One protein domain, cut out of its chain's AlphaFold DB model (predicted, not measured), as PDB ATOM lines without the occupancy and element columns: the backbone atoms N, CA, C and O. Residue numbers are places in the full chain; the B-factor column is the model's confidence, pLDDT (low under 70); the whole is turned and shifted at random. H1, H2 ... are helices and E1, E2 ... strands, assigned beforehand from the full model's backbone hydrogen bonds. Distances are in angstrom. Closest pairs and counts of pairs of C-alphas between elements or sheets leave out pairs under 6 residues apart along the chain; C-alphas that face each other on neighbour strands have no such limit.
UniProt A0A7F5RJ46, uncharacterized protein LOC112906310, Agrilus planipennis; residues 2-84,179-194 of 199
ATOM      1  N   GLU A   2      94.159  91.236 247.647       43.84
ATOM      2  CA  GLU A   2      93.161  91.182 248.729       43.84
ATOM      3  C   GLU A   2      91.784  90.932 248.124       43.84
ATOM      4  O   GLU A   2      91.072  91.890 247.852       43.84
ATOM      5  N   LYS A   3      91.415  89.673 247.857       38.06
ATOM      6  CA  LYS A   3      90.019  89.275 247.587       38.06
ATOM      7  C   LYS A   3      89.803  87.790 247.900       38.06
ATOM      8  O   LYS A   3      89.725  86.988 246.983       38.06
ATOM      9  N   TYR A   4      89.707  87.432 249.181       45.59
ATOM     10  CA  TYR A   4      89.137  86.145 249.623       45.59
ATOM     11  C   TYR A   4      88.333  86.316 250.923       45.59
ATOM     12  O   TYR A   4      88.482  85.565 251.877       45.59
ATOM     13  N   GLN A   5      87.482  87.342 250.961       41.28
ATOM     14  CA  GLN A   5      86.483  87.552 252.018       41.28
ATOM     15  C   GLN A   5      85.071  87.548 251.412       41.28
ATOM     16  O   GLN A   5      84.201  88.307 251.828       41.28
ATOM     17  N   ASP A   6      84.825  86.698 250.407       43.28
ATOM     18  CA  ASP A   6      83.448  86.312 250.093       43.28
ATOM     19  C   ASP A   6      82.995  85.345 251.184       43.28
ATOM     20  O   ASP A   6      83.145  84.127 251.111       43.28
ATOM     21  N   VAL A   7      82.509  85.973 252.253       52.38
ATOM     22  CA  VAL A   7      81.871  85.407 253.433       52.38
ATOM     23  C   VAL A   7      80.944  84.275 253.000       52.38
ATOM     24  O   VAL A   7      79.889  84.518 252.409       52.38
ATOM     25  N   TYR A   8      81.346  83.033 253.279       55.28
ATOM     26  CA  TYR A   8      80.582  81.830 252.968       55.28
ATOM     27  C   TYR A   8      79.228  81.863 253.688       55.28
ATOM     28  O   TYR A   8      79.057  81.317 254.773       55.28
ATOM     29  N   LYS A   9      78.214  82.481 253.076       57.28
ATOM     30  CA  LYS A   9      76.816  82.375 253.511       57.28
ATOM     31  C   LYS A   9      76.241  81.051 253.024       57.28
ATOM     32  O   LYS A   9      75.336  81.005 252.189       57.28
ATOM     33  N   LEU A  10      76.789  79.950 253.525       63.34
ATOM     34  CA  LEU A  10      76.203  78.641 253.310       63.34
ATOM     35  C   LEU A  10      75.095  78.446 254.348       63.34
ATOM     36  O   LEU A  10      75.347  78.379 255.543       63.34
ATOM     37  N   HIS A  11      73.845  78.390 253.889       69.19
ATOM     38  CA  HIS A  11      72.707  78.158 254.780       69.19
ATOM     39  C   HIS A  11      72.885  76.823 255.521       69.19
ATOM     40  O   HIS A  11      73.203  75.814 254.882       69.19
ATOM     41  N   SER A  12      72.604  76.793 256.829       73.06
ATOM     42  CA  SER A  12      72.779  75.611 257.694       73.06
ATOM     43  C   SER A  12      72.223  74.303 257.116       73.06
ATOM     44  O   SER A  12      72.831  73.253 257.289       73.06
ATOM     45  N   LYS A  13      71.120  74.339 256.352       76.19
ATOM     46  CA  LYS A  13      70.539  73.163 255.671       76.19
ATOM     47  C   LYS A  13      71.467  72.547 254.620       76.19
ATOM     48  O   LYS A  13      71.572  71.328 254.519       76.19
ATOM     49  N   LYS A  14      72.144  73.384 253.827       80.00
ATOM     50  CA  LYS A  14      73.125  72.922 252.833       80.00
ATOM     51  C   LYS A  14      74.357  72.368 253.538       80.00
ATOM     52  O   LYS A  14      74.862  71.323 253.145       80.00
ATOM     53  N   LEU A  15      74.785  73.041 254.604       79.19
ATOM     54  CA  LEU A  15      75.940  72.648 255.395       79.19
ATOM     55  C   LEU A  15      75.734  71.311 256.110       79.19
ATOM     56  O   LEU A  15      76.596  70.448 256.042       79.19
ATOM     57  N   TYR A  16      74.549  71.087 256.674       82.81
ATOM     58  CA  TYR A  16      74.146  69.801 257.239       82.81
ATOM     59  C   TYR A  16      74.269  68.661 256.226       82.81
ATOM     60  O   TYR A  16      74.872  67.627 256.513       82.81
ATOM     61  N   GLY A  17      73.743  68.865 255.012       81.38
ATOM     62  CA  GLY A  17      73.869  67.885 253.934       81.38
ATOM     63  C   GLY A  17      75.332  67.606 253.594       81.38
ATOM     64  O   GLY A  17      75.742  66.451 253.530       81.38
ATOM     65  N   VAL A  18      76.134  68.659 253.440       82.94
ATOM     66  CA  VAL A  18      77.569  68.558 253.150       82.94
ATOM     67  C   VAL A  18      78.311  67.800 254.257       82.94
ATOM     68  O   VAL A  18      79.025  66.851 253.944       82.94
ATOM     69  N   CYS A  19      78.085  68.118 255.534       82.81
ATOM     70  CA  CYS A  19      78.694  67.424 256.674       82.81
ATOM     71  C   CYS A  19      78.329  65.934 256.712       82.81
ATOM     72  O   CYS A  19      79.203  65.092 256.931       82.81
ATOM     73  N   LYS A  20      77.069  65.591 256.414       83.12
ATOM     74  CA  LYS A  20      76.605  64.198 256.337       83.12
ATOM     75  C   LYS A  20      77.342  63.391 255.263       83.12
ATOM     76  O   LYS A  20      77.642  62.220 255.480       83.12
ATOM     77  N   TYR A  21      77.645  63.996 254.112       82.88
ATOM     78  CA  TYR A  21      78.376  63.320 253.034       82.88
ATOM     79  C   TYR A  21      79.898  63.345 253.227       82.88
ATOM     80  O   TYR A  21      80.568  62.366 252.893       82.88
ATOM     81  N   LEU A  22      80.450  64.423 253.789       83.56
ATOM     82  CA  LEU A  22      81.881  64.551 254.076       83.56
ATOM     83  C   LEU A  22      82.347  63.507 255.087       83.56
ATOM     84  O   LEU A  22      83.413  62.915 254.911       83.56
ATOM     85  N   PHE A  23      81.533  63.240 256.102       79.19
ATOM     86  CA  PHE A  23      81.802  62.247 257.132       79.19
ATOM     87  C   PHE A  23      80.862  61.055 257.008       79.19
ATOM     88  O   PHE A  23      80.176  60.660 257.942       79.19
ATOM     89  N   ARG A  24      80.850  60.447 255.817       75.50
ATOM     90  CA  ARG A  24      79.989  59.296 255.513       75.50
ATOM     91  C   ARG A  24      80.098  58.157 256.532       75.50
ATOM     92  O   ARG A  24      79.132  57.431 256.741       75.50
ATOM     93  N   TYR A  25      81.271  58.000 257.137       76.44
ATOM     94  CA  TYR A  25      81.543  57.015 258.172       76.44
ATOM     95  C   TYR A  25      81.896  57.730 259.467       76.44
ATOM     96  O   TYR A  25      82.712  58.652 259.457       76.44
ATOM     97  N   GLY A  26      81.280  57.283 260.559       81.25
ATOM     98  CA  GLY A  26      81.596  57.727 261.908       81.25
ATOM     99  C   GLY A  26      81.018  59.079 262.310       81.25
ATOM    100  O   GLY A  26      81.579  59.730 263.176       81.25
ATOM    101  N   VAL A  27      79.910  59.513 261.709       85.50
ATOM    102  CA  VAL A  27      79.055  60.547 262.311       85.50
ATOM    103  C   VAL A  27      78.166  59.879 263.350       85.50
ATOM    104  O   VAL A  27      77.395  58.982 263.010       85.50
ATOM    105  N   LYS A  28      78.271  60.328 264.601       83.62
ATOM    106  CA  LYS A  28      77.354  59.968 265.687       83.62
ATOM    107  C   LYS A  28      76.092  60.816 265.614       83.62
ATOM    108  O   LYS A  28      74.990  60.285 265.667       83.62
ATOM    109  N   GLU A  29      76.263  62.124 265.452       85.12
ATOM    110  CA  GLU A  29      75.165  63.086 265.481       85.12
ATOM    111  C   GLU A  29      75.511  64.339 264.672       85.12
ATOM    112  O   GLU A  29      76.677  64.729 264.583       85.12
ATOM    113  N   ILE A  30      74.502  64.970 264.066       85.56
ATOM    114  CA  ILE A  30      74.629  66.295 263.453       85.56
ATOM    115  C   ILE A  30      73.461  67.146 263.938       85.56
ATOM    116  O   ILE A  30      72.306  66.803 263.674       85.56
ATOM    117  N   THR A  31      73.768  68.274 264.569       83.81
ATOM    118  CA  THR A  31      72.776  69.150 265.199       83.81
ATOM    119  C   THR A  31      72.889  70.552 264.621       83.81
ATOM    120  O   THR A  31      73.978  71.056 264.356       83.81
ATOM    121  N   HIS A  32      71.755  71.200 264.373       81.25
ATOM    122  CA  HIS A  32      71.743  72.587 263.919       81.25
ATOM    123  C   HIS A  32      71.873  73.526 265.117       81.25
ATOM    124  O   HIS A  32      70.993  73.540 265.973       81.25
ATOM    125  N   LYS A  33      72.917  74.360 265.135       73.75
ATOM    126  CA  LYS A  33      73.017  75.492 266.062       73.75
ATOM    127  C   LYS A  33      72.581  76.760 265.323       73.75
ATOM    128  O   LYS A  33      73.341  77.413 264.614       73.75
ATOM    129  N   GLY A  34      71.292  77.080 265.414       72.12
ATOM    130  CA  GLY A  34      70.716  78.247 264.740       72.12
ATOM    131  C   GLY A  34      70.790  78.198 263.203       72.12
ATOM    132  O   GLY A  34      70.776  77.140 262.571       72.12
ATOM    133  N   GLU A  35      70.823  79.373 262.569       70.75
ATOM    134  CA  GLU A  35      70.691  79.495 261.106       70.75
ATOM    135  C   GLU A  35      72.001  79.305 260.328       70.75
ATOM    136  O   GLU A  35      71.972  79.042 259.119       70.75
ATOM    137  N   LYS A  36      73.148  79.432 261.007       74.88
ATOM    138  CA  LYS A  36      74.473  79.492 260.372       74.88
ATOM    139  C   LYS A  36      75.462  78.432 260.855       74.88
ATOM    140  O   LYS A  36      76.431  78.197 260.146       74.88
ATOM    141  N   GLN A  37      75.212  77.775 261.990       77.31
ATOM    142  CA  GLN A  37      76.137  76.795 262.558       77.31
ATOM    143  C   GLN A  37      75.573  75.377 262.500       77.31
ATOM    144  O   GLN A  37      74.368  75.131 262.638       77.31
ATOM    145  N   VAL A  38      76.474  74.422 262.285       81.56
ATOM    146  CA  VAL A  38      76.192  72.990 262.350       81.56
ATOM    147  C   VAL A  38      77.215  72.330 263.265       81.56
ATOM    148  O   VAL A  38      78.420  72.437 263.051       81.56
ATOM    149  N   LEU A  39      76.706  71.619 264.262       82.88
ATOM    150  CA  LEU A  39      77.460  70.754 265.151       82.88
ATOM    151  C   LEU A  39      77.566  69.366 264.524       82.88
ATOM    152  O   LEU A  39      76.563  68.826 264.059       82.88
ATOM    153  N   VAL A  40      78.750  68.768 264.534       84.75
ATOM    154  CA  VAL A  40      78.994  67.406 264.054       84.75
ATOM    155  C   VAL A  40      79.732  66.630 265.138       84.75
ATOM    156  O   VAL A  40      80.886  66.912 265.446       84.75
ATOM    157  N   LYS A  41      79.086  65.608 265.694       85.75
ATOM    158  CA  LYS A  41      79.711  64.662 266.618       85.75
ATOM    159  C   LYS A  41      80.192  63.451 265.835       85.75
ATOM    160  O   LYS A  41      79.403  62.788 265.158       85.75
ATOM    161  N   LEU A  42      81.482  63.164 265.913       84.94
ATOM    162  CA  LEU A  42      82.128  62.038 265.259       84.94
ATOM    163  C   LEU A  42      82.445  60.937 266.271       84.94
ATOM    164  O   LEU A  42      82.735  61.188 267.433       84.94
ATOM    165  N   THR A  43      82.422  59.691 265.816       84.44
ATOM    166  CA  THR A  43      82.770  58.494 266.596       84.44
ATOM    167  C   THR A  43      84.274  58.201 266.599       84.44
ATOM    168  O   THR A  43      84.697  57.104 266.959       84.44
ATOM    169  N   TYR A  44      85.079  59.110 266.055       82.69
ATOM    170  CA  TYR A  44      86.515  58.957 265.866       82.69
ATOM    171  C   TYR A  44      87.174  60.331 265.812       82.69
ATOM    172  O   TYR A  44      86.519  61.310 265.475       82.69
ATOM    173  N   THR A  45      88.482  60.358 266.062       80.94
ATOM    174  CA  THR A  45      89.342  61.535 265.895       80.94
ATOM    175  C   THR A  45      89.831  61.630 264.447       80.94
ATOM    176  O   THR A  45      90.747  60.884 264.070       80.94
ATOM    177  N   PRO A  46      89.267  62.503 263.589       79.75
ATOM    178  CA  PRO A  46      89.855  62.771 262.284       79.75
ATOM    179  C   PRO A  46      91.215  63.466 262.443       79.75
ATOM    180  O   PRO A  46      91.424  64.289 263.332       79.75
ATOM    181  N   LYS A  47      92.158  63.169 261.546       82.06
ATOM    182  CA  LYS A  47      93.420  63.919 261.485       82.06
ATOM    183  C   LYS A  47      93.156  65.351 261.014       82.06
ATOM    184  O   LYS A  47      92.312  65.562 260.142       82.06
ATOM    185  N   MET A  48      93.946  66.306 261.507       77.12
ATOM    186  CA  MET A  48      93.842  67.717 261.105       77.12
ATOM    187  C   MET A  48      93.982  67.902 259.586       77.12
ATOM    188  O   MET A  48      93.187  68.606 258.973       77.12
ATOM    189  N   GLU A  49      94.915  67.185 258.952       81.38
ATOM    190  CA  GLU A  49      95.088  67.175 257.489       81.38
ATOM    191  C   GLU A  49      93.808  66.746 256.756       81.38
ATOM    192  O   GLU A  49      93.422  67.329 255.745       81.38
ATOM    193  N   THR A  50      93.106  65.742 257.290       81.00
ATOM    194  CA  THR A  50      91.848  65.249 256.718       81.00
ATOM    195  C   THR A  50      90.727  66.270 256.873       81.00
ATOM    196  O   THR A  50      89.902  66.402 255.969       81.00
ATOM    197  N   LEU A  51      90.690  67.002 257.989       78.81
ATOM    198  CA  LEU A  51      89.735  68.091 258.199       78.81
ATOM    199  C   LEU A  51      89.981  69.239 257.219       78.81
ATOM    200  O   LEU A  51      89.047  69.650 256.531       78.81
ATOM    201  N   GLN A  52      91.230  69.686 257.082       80.19
ATOM    202  CA  GLN A  52      91.601  70.730 256.123       80.19
ATOM    203  C   GLN A  52      91.290  70.314 254.682       80.19
ATOM    204  O   GLN A  52      90.730  71.097 253.924       80.19
ATOM    205  N   GLN A  53      91.554  69.062 254.303       82.38
ATOM    206  CA  GLN A  53      91.227  68.569 252.963       82.38
ATOM    207  C   GLN A  53      89.710  68.504 252.705       82.38
ATOM    208  O   GLN A  53      89.261  68.744 251.586       82.38
ATOM    209  N   LYS A  54      88.913  68.162 253.726       80.88
ATOM    210  CA  LYS A  54      87.451  68.014 253.622       80.88
ATOM    211  C   LYS A  54      86.714  69.348 253.609       80.88
ATOM    212  O   LYS A  54      85.754  69.499 252.858       80.88
ATOM    213  N   PHE A  55      87.143  70.286 254.443       77.50
ATOM    214  CA  PHE A  55      86.487  71.581 254.603       77.50
ATOM    215  C   PHE A  55      87.147  72.700 253.810       77.50
ATOM    216  O   PHE A  55      86.522  73.736 253.599       77.50
ATOM    217  N   GLY A  56      88.365  72.489 253.314       79.38
ATOM    218  CA  GLY A  56      89.112  73.487 252.565       79.38
ATOM    219  C   GLY A  56      89.207  74.786 253.356       79.38
ATOM    220  O   GLY A  56      89.752  74.820 254.453       79.38
ATOM    221  N   ASN A  57      88.608  75.837 252.800       74.25
ATOM    222  CA  ASN A  57      88.641  77.186 253.358       74.25
ATOM    223  C   ASN A  57      87.408  77.521 254.220       74.25
ATOM    224  O   ASN A  57      87.162  78.699 254.483       74.25
ATOM    225  N   LEU A  58      86.587  76.535 254.601       74.00
ATOM    226  CA  LEU A  58      85.471  76.793 255.508       74.00
ATOM    227  C   LEU A  58      85.992  77.090 256.925       74.00
ATOM    228  O   LEU A  58      86.919  76.424 257.385       74.00
ATOM    229  N   PRO A  59      85.374  78.045 257.643       69.88
ATOM    230  CA  PRO A  59      85.690  78.294 259.042       69.88
ATOM    231  C   PRO A  59      85.158  77.128 259.885       69.88
ATOM    232  O   PRO A  59      83.944  76.988 260.086       69.88
ATOM    233  N   VAL A  60      86.081  76.268 260.319       72.62
ATOM    234  CA  VAL A  60      85.804  75.072 261.119       72.62
ATOM    235  C   VAL A  60      86.527  75.166 262.447       72.62
ATOM    236  O   VAL A  60      87.741  75.370 262.484       72.62
ATOM    237  N   THR A  61      85.784  74.911 263.516       75.69
ATOM    238  CA  THR A  61      86.325  74.807 264.866       75.69
ATOM    239  C   THR A  61      86.272  73.348 265.295       75.69
ATOM    240  O   THR A  61      85.215  72.714 265.306       75.69
ATOM    241  N   TYR A  62      87.436  72.776 265.591       75.81
ATOM    242  CA  TYR A  62      87.563  71.375 265.975       75.81
ATOM    243  C   TYR A  62      87.931  71.262 267.450       75.81
ATOM    244  O   TYR A  62      88.961  71.784 267.878       75.81
ATOM    245  N   TYR A  63      87.107  70.547 268.210       73.19
ATOM    246  CA  TYR A  63      87.313  70.306 269.628       73.19
ATOM    247  C   TYR A  63      87.521  68.818 269.878       73.19
ATOM    248  O   TYR A  63      86.631  67.991 269.685       73.19
ATOM    249  N   ARG A  64      88.706  68.475 270.376       72.38
ATOM    250  CA  ARG A  64      89.042  67.110 270.775       72.38
ATOM    251  C   ARG A  64      88.716  66.892 272.248       72.38
ATOM    252  O   ARG A  64      89.618  66.794 273.077       72.38
ATOM    253  N   LEU A  65      87.430  66.906 272.580       68.38
ATOM    254  CA  LEU A  65      86.954  66.851 273.962       68.38
ATOM    255  C   LEU A  65      85.821  65.821 274.079       68.38
ATOM    256  O   LEU A  65      84.957  65.808 273.198       68.38
ATOM    257  N   PRO A  66      85.810  64.975 275.131       64.44
ATOM    258  CA  PRO A  66      84.630  64.194 275.481       64.44
ATOM    259  C   PRO A  66      83.531  65.175 275.857       64.44
ATOM    260  O   PRO A  66      83.603  65.796 276.909       64.44
ATOM    261  N   ILE A  67      82.552  65.357 274.980       67.12
ATOM    262  CA  ILE A  67      81.387  66.178 275.289       67.12
ATOM    263  C   ILE A  67      80.164  65.302 275.131       67.12
ATOM    264  O   ILE A  67      79.843  64.839 274.028       67.12
ATOM    265  N   GLU A  68      79.474  65.066 276.238       67.50
ATOM    266  CA  GLU A  68      78.234  64.299 276.234       67.50
ATOM    267  C   GLU A  68      77.055  65.188 275.857       67.50
ATOM    268  O   GLU A  68      76.267  64.791 274.996       67.50
ATOM    269  N   ASN A  69      77.011  66.411 276.404       69.56
ATOM    270  CA  ASN A  69      75.851  67.298 276.343       69.56
ATOM    271  C   ASN A  69      76.168  68.682 275.750       69.56
ATOM    272  O   ASN A  69      77.264  69.222 275.889       69.56
ATOM    273  N   GLU A  70      75.168  69.307 275.123       70.25
ATOM    274  CA  GLU A  70      75.296  70.657 274.550       70.25
ATOM    275  C   GLU A  70      75.511  71.750 275.620       70.25
ATOM    276  O   GLU A  70      76.161  72.768 275.361       70.25
ATOM    277  N   GLU A  71      74.989  71.538 276.827       77.25
ATOM    278  CA  GLU A  71      75.150  72.448 277.970       77.25
ATOM    279  C   GLU A  71      76.605  72.496 278.452       77.25
ATOM    280  O   GLU A  71      77.161  73.577 278.643       77.25
ATOM    281  N   GLU A  72      77.250  71.332 278.551       74.56
ATOM    282  CA  GLU A  72      78.669  71.199 278.900       74.56
ATOM    283  C   GLU A  72      79.555  71.923 277.883       74.56
ATOM    284  O   GLU A  72      80.466  72.658 278.256       74.56
ATOM    285  N   LEU A  73      79.235  71.797 276.593       71.75
ATOM    286  CA  LEU A  73      79.922  72.547 275.547       71.75
ATOM    287  C   LEU A  73      79.793  74.061 275.737       71.75
ATOM    288  O   LEU A  73      80.746  74.799 275.496       71.75
ATOM    289  N   SER A  74      78.610  74.535 276.116       74.56
ATOM    290  CA  SER A  74      78.356  75.969 276.268       74.56
ATOM    291  C   SER A  74      79.165  76.544 277.434       74.56
ATOM    292  O   SER A  74      79.840  77.555 277.257       74.56
ATOM    293  N   LEU A  75      79.201  75.829 278.564       76.75
ATOM    294  CA  LEU A  75      80.056  76.140 279.716       76.75
ATOM    295  C   LEU A  75      81.541  76.120 279.351       76.75
ATOM    296  O   LEU A  75      82.313  76.978 279.766       76.75
ATOM    297  N   LEU A  76      81.949  75.142 278.546       72.62
ATOM    298  CA  LEU A  76      83.330  74.991 278.130       72.62
ATOM    299  C   LEU A  76      83.764  76.121 277.190       72.62
ATOM    300  O   LEU A  76      84.872  76.630 277.327       72.62
ATOM    301  N   LYS A  77      82.894  76.561 276.275       71.12
ATOM    302  CA  LYS A  77      83.142  77.745 275.439       71.12
ATOM    303  C   LYS A  77      83.286  79.007 276.277       71.12
ATOM    304  O   LYS A  77      84.219  79.764 276.042       71.12
ATOM    305  N   GLU A  78      82.396  79.211 277.243       73.19
ATOM    306  CA  GLU A  78      82.475  80.335 278.180       73.19
ATOM    307  C   GLU A  78      83.813  80.313 278.933       73.19
ATOM    308  O   GLU A  78      84.570  81.282 278.888       73.19
ATOM    309  N   ALA A  79      84.197  79.153 279.470       69.94
ATOM    310  CA  ALA A  79      85.482  78.972 280.130       69.94
ATOM    311  C   ALA A  79      86.686  79.188 279.193       69.94
ATOM    312  O   ALA A  79      87.685  79.751 279.626       69.94
ATOM    313  N   PHE A  80      86.621  78.776 277.922       67.56
ATOM    314  CA  PHE A  80      87.687  79.003 276.935       67.56
ATOM    315  C   PHE A  80      87.801  80.466 276.487       67.56
ATOM    316  O   PHE A  80      88.894  80.900 276.129       67.56
ATOM    317  N   CYS A  81      86.707  81.231 276.499       62.81
ATOM    318  CA  CYS A  81      86.753  82.679 276.285       62.81
ATOM    319  C   CYS A  81      87.508  83.379 277.421       62.81
ATOM    320  O   CYS A  81      88.292  84.296 277.166       62.81
ATOM    321  N   ASP A  82      87.303  82.912 278.652       59.38
ATOM    322  CA  ASP A  82      87.918  83.479 279.851       59.38
ATOM    323  C   ASP A  82      89.358  82.984 280.063       59.38
ATOM    324  O   ASP A  82      90.229  83.728 280.523       59.38
ATOM    325  N   PHE A  83      89.655  81.742 279.669       50.28
ATOM    326  CA  PHE A  83      90.994  81.164 279.696       50.28
ATOM    327  C   PHE A  83      91.699  81.324 278.352       50.28
ATOM    328  O   PHE A  83      91.607  80.483 277.456       50.28
ATOM    329  N   ARG A  84      92.556  82.345 278.256       46.94
ATOM    330  CA  ARG A  84      93.639  82.338 277.267       46.94
ATOM    331  C   ARG A  84      94.628  81.217 277.595       46.94
ATOM    332  O   ARG A  84      95.640  81.449 278.253       46.94
ATOM    333  N   GLU A 179      81.803  81.319 262.541       55.31
ATOM    334  CA  GLU A 179      82.082  79.888 262.515       55.31
ATOM    335  C   GLU A 179      80.887  79.143 261.927       55.31
ATOM    336  O   GLU A 179      79.737  79.420 262.267       55.31
ATOM    337  N   CYS A 180      81.141  78.247 260.974       59.12
ATOM    338  CA  CYS A 180      80.075  77.535 260.270       59.12
ATOM    339  C   CYS A 180      79.919  76.101 260.794       59.12
ATOM    340  O   CYS A 180      78.811  75.562 260.793       59.12
ATOM    341  N   ILE A 181      81.013  75.463 261.222       64.00
ATOM    342  CA  ILE A 181      81.028  74.035 261.554       64.00
ATOM    343  C   ILE A 181      81.845  73.789 262.815       64.00
ATOM    344  O   ILE A 181      83.003  74.194 262.892       64.00
ATOM    345  N   GLU A 182      81.259  73.047 263.747       70.12
ATOM    346  CA  GLU A 182      81.903  72.612 264.985       70.12
ATOM    347  C   GLU A 182      81.962  71.082 265.031       70.12
ATOM    348  O   GLU A 182      80.948  70.422 264.798       70.12
ATOM    349  N   ILE A 183      83.139  70.508 265.297       73.50
ATOM    350  CA  ILE A 183      83.376  69.054 265.222       73.50
ATOM    351  C   ILE A 183      83.898  68.513 266.557       73.50
ATOM    352  O   ILE A 183      84.827  69.094 267.118       73.50
ATOM    353  N   TYR A 184      83.344  67.378 267.009       72.19
ATOM    354  CA  TYR A 184      83.676  66.713 268.281       72.19
ATOM    355  C   TYR A 184      84.016  65.243 268.101       72.19
ATOM    356  O   TYR A 184      83.450  64.582 267.233       72.19
ATOM    357  N   ASP A 185      84.859  64.727 268.992       70.25
ATOM    358  CA  ASP A 185      85.198  63.310 269.067       70.25
ATOM    359  C   ASP A 185      84.444  62.607 270.198       70.25
ATOM    360  O   ASP A 185      84.280  63.150 271.287       70.25
ATOM    361  N   ASP A 186      84.070  61.353 269.965       63.25
ATOM    362  CA  ASP A 186      83.601  60.428 270.993       63.25
ATOM    363  C   ASP A 186      84.735  59.462 271.403       63.25
ATOM    364  O   ASP A 186      85.105  58.581 270.614       63.25
ATOM    365  N   PRO A 187      85.343  59.622 272.594       58.38
ATOM    366  CA  PRO A 187      86.496  58.818 272.995       58.38
ATOM    367  C   PRO A 187      86.146  57.404 273.466       58.38
ATOM    368  O   PRO A 187      87.037  56.549 273.484       58.38
ATOM    369  N   ASP A 188      84.883  57.107 273.776       57.69
ATOM    370  CA  ASP A 188      84.486  55.795 274.305       57.69
ATOM    371  C   ASP A 188      84.743  54.658 273.304       57.69
ATOM    372  O   ASP A 188      85.005  53.513 273.677       57.69
ATOM    373  N   LEU A 189      84.783  54.974 272.007       51.81
ATOM    374  CA  LEU A 189      85.089  54.011 270.946       51.81
ATOM    375  C   LEU A 189      86.593  53.828 270.684       51.81
ATOM    376  O   LEU A 189      86.988  52.853 270.037       51.81
ATOM    377  N   LEU A 190      87.455  54.707 271.207       50.31
ATOM    378  CA  LEU A 190      88.913  54.567 271.090       50.31
ATOM    379  C   LEU A 190      89.472  53.535 272.081       50.31
ATOM    380  O   LEU A 190      90.465  52.864 271.780       50.31
ATOM    381  N   TYR A 191      88.806  53.340 273.222       48.12
ATOM    382  CA  TYR A 191      89.200  52.339 274.216       48.12
ATOM    383  C   TYR A 191      88.887  50.900 273.781       48.12
ATOM    384  O   TYR A 191      89.672  49.989 274.051       48.12
ATOM    385  N   LEU A 192      87.807  50.685 273.023       47.00
ATOM    386  CA  LEU A 192      87.402  49.352 272.557       47.00
ATOM    387  C   LEU A 192      88.356  48.735 271.519       47.00
ATOM    388  O   LEU A 192      88.510  47.514 271.476       47.00
ATOM    389  N   ASN A 193      89.042  49.550 270.713       42.91
ATOM    390  CA  ASN A 193      89.999  49.046 269.719       42.91
ATOM    391  C   ASN A 193      91.411  48.808 270.274       42.91
ATOM    392  O   ASN A 193      92.183  48.079 269.651       42.91
ATOM    393  N   SER A 194      91.749  49.354 271.448       44.34
ATOM    394  CA  SER A 194      93.042  49.072 272.091       44.34
ATOM    395  C   SER A 194      93.066  47.736 272.840       44.34
ATOM    396  O   SER A 194      94.141  47.177 273.034       44.34
TER     397      SER A 194
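AT A GLANCE: This is residues 2 to 84 and 179 to 194 of the 199 residues of the protein "uncharacterized protein LOC112906310" of Agrilus planipennis (UniProt A0A7F5RJ46). A twisted four-stranded sheet stands as a wall, with helix H1 packed along one of its faces, over E1 and E2, and no named helix over the other face. H2 grazes the sheet, while H4 and residues 2 to 11 lie toward opposite ends of the longest axis, and residues 77 to 84 stick out. The 99 printed residues hold four helices and four strands, in the order H1 E1 E2 H2 E3 H3 E4 H4. The mixed sheet has the order E1 E2 E4 E3; the class is mixed, helices and strands. The whole is compact, with a radius of gyration of the C-alphas of 14.2 A and spans of 47 by 34 by 25 A.

IN THESE COORDINATES: H1, residues 12 to 22, begins at C-alpha 12 (72.779, 75.611, 257.694) and is 14.8 A long. E1 is residues 27 to 33, 16.5 A, and E2 37 to 42, 16.2 A. H2 is residues 48 to 55, E3 60 to 63, and H3 70 to 82, 18.8 A. E4, residues 181 to 185, precedes H4, residues 188 to 194, which ends at C-alpha 194 (93.042, 49.072, 272.091).

HOW THE PARTS SIT: E1 and E2 form an antiparallel hairpin, with N 31 and O 39 2.9 A apart. E2 and E4 are parallel, with N 40 and O 182 at 2.8 A, as are E4 and E3, with N 61 and O 181 at 2.9 A. E2, H2 and E3 make a split strand-helix-strand unit, two parallel strands with E4 between them, its crossover right-handed. H1 is on the sheet at a height of 8.9 A, making two layers, a helix over a sheet; its closest C-alphas to E2 are Ser 12 and Gln 37, 6.0 A. H3 and H4 are not on the sheet. Each O i to N i+4 pair is within hydrogen-bond range in H1, H2 and H3; in H4 0 of 3 are, and 1 of 4 O i to N i+3 pairs.

THE WHOLE: The C-alphas of Glu 2 and Leu 192, the farthest apart, are 48.5 A apart. Residues 85 to 178 are not printed, and C-alphas 84 and 179 are 18.9 A apart across this cut. Of the links printed whole, no link is long. The mean pLDDT of the printed part is 70.7, with residues 2 to 11 and 186 to 194 among those under 70.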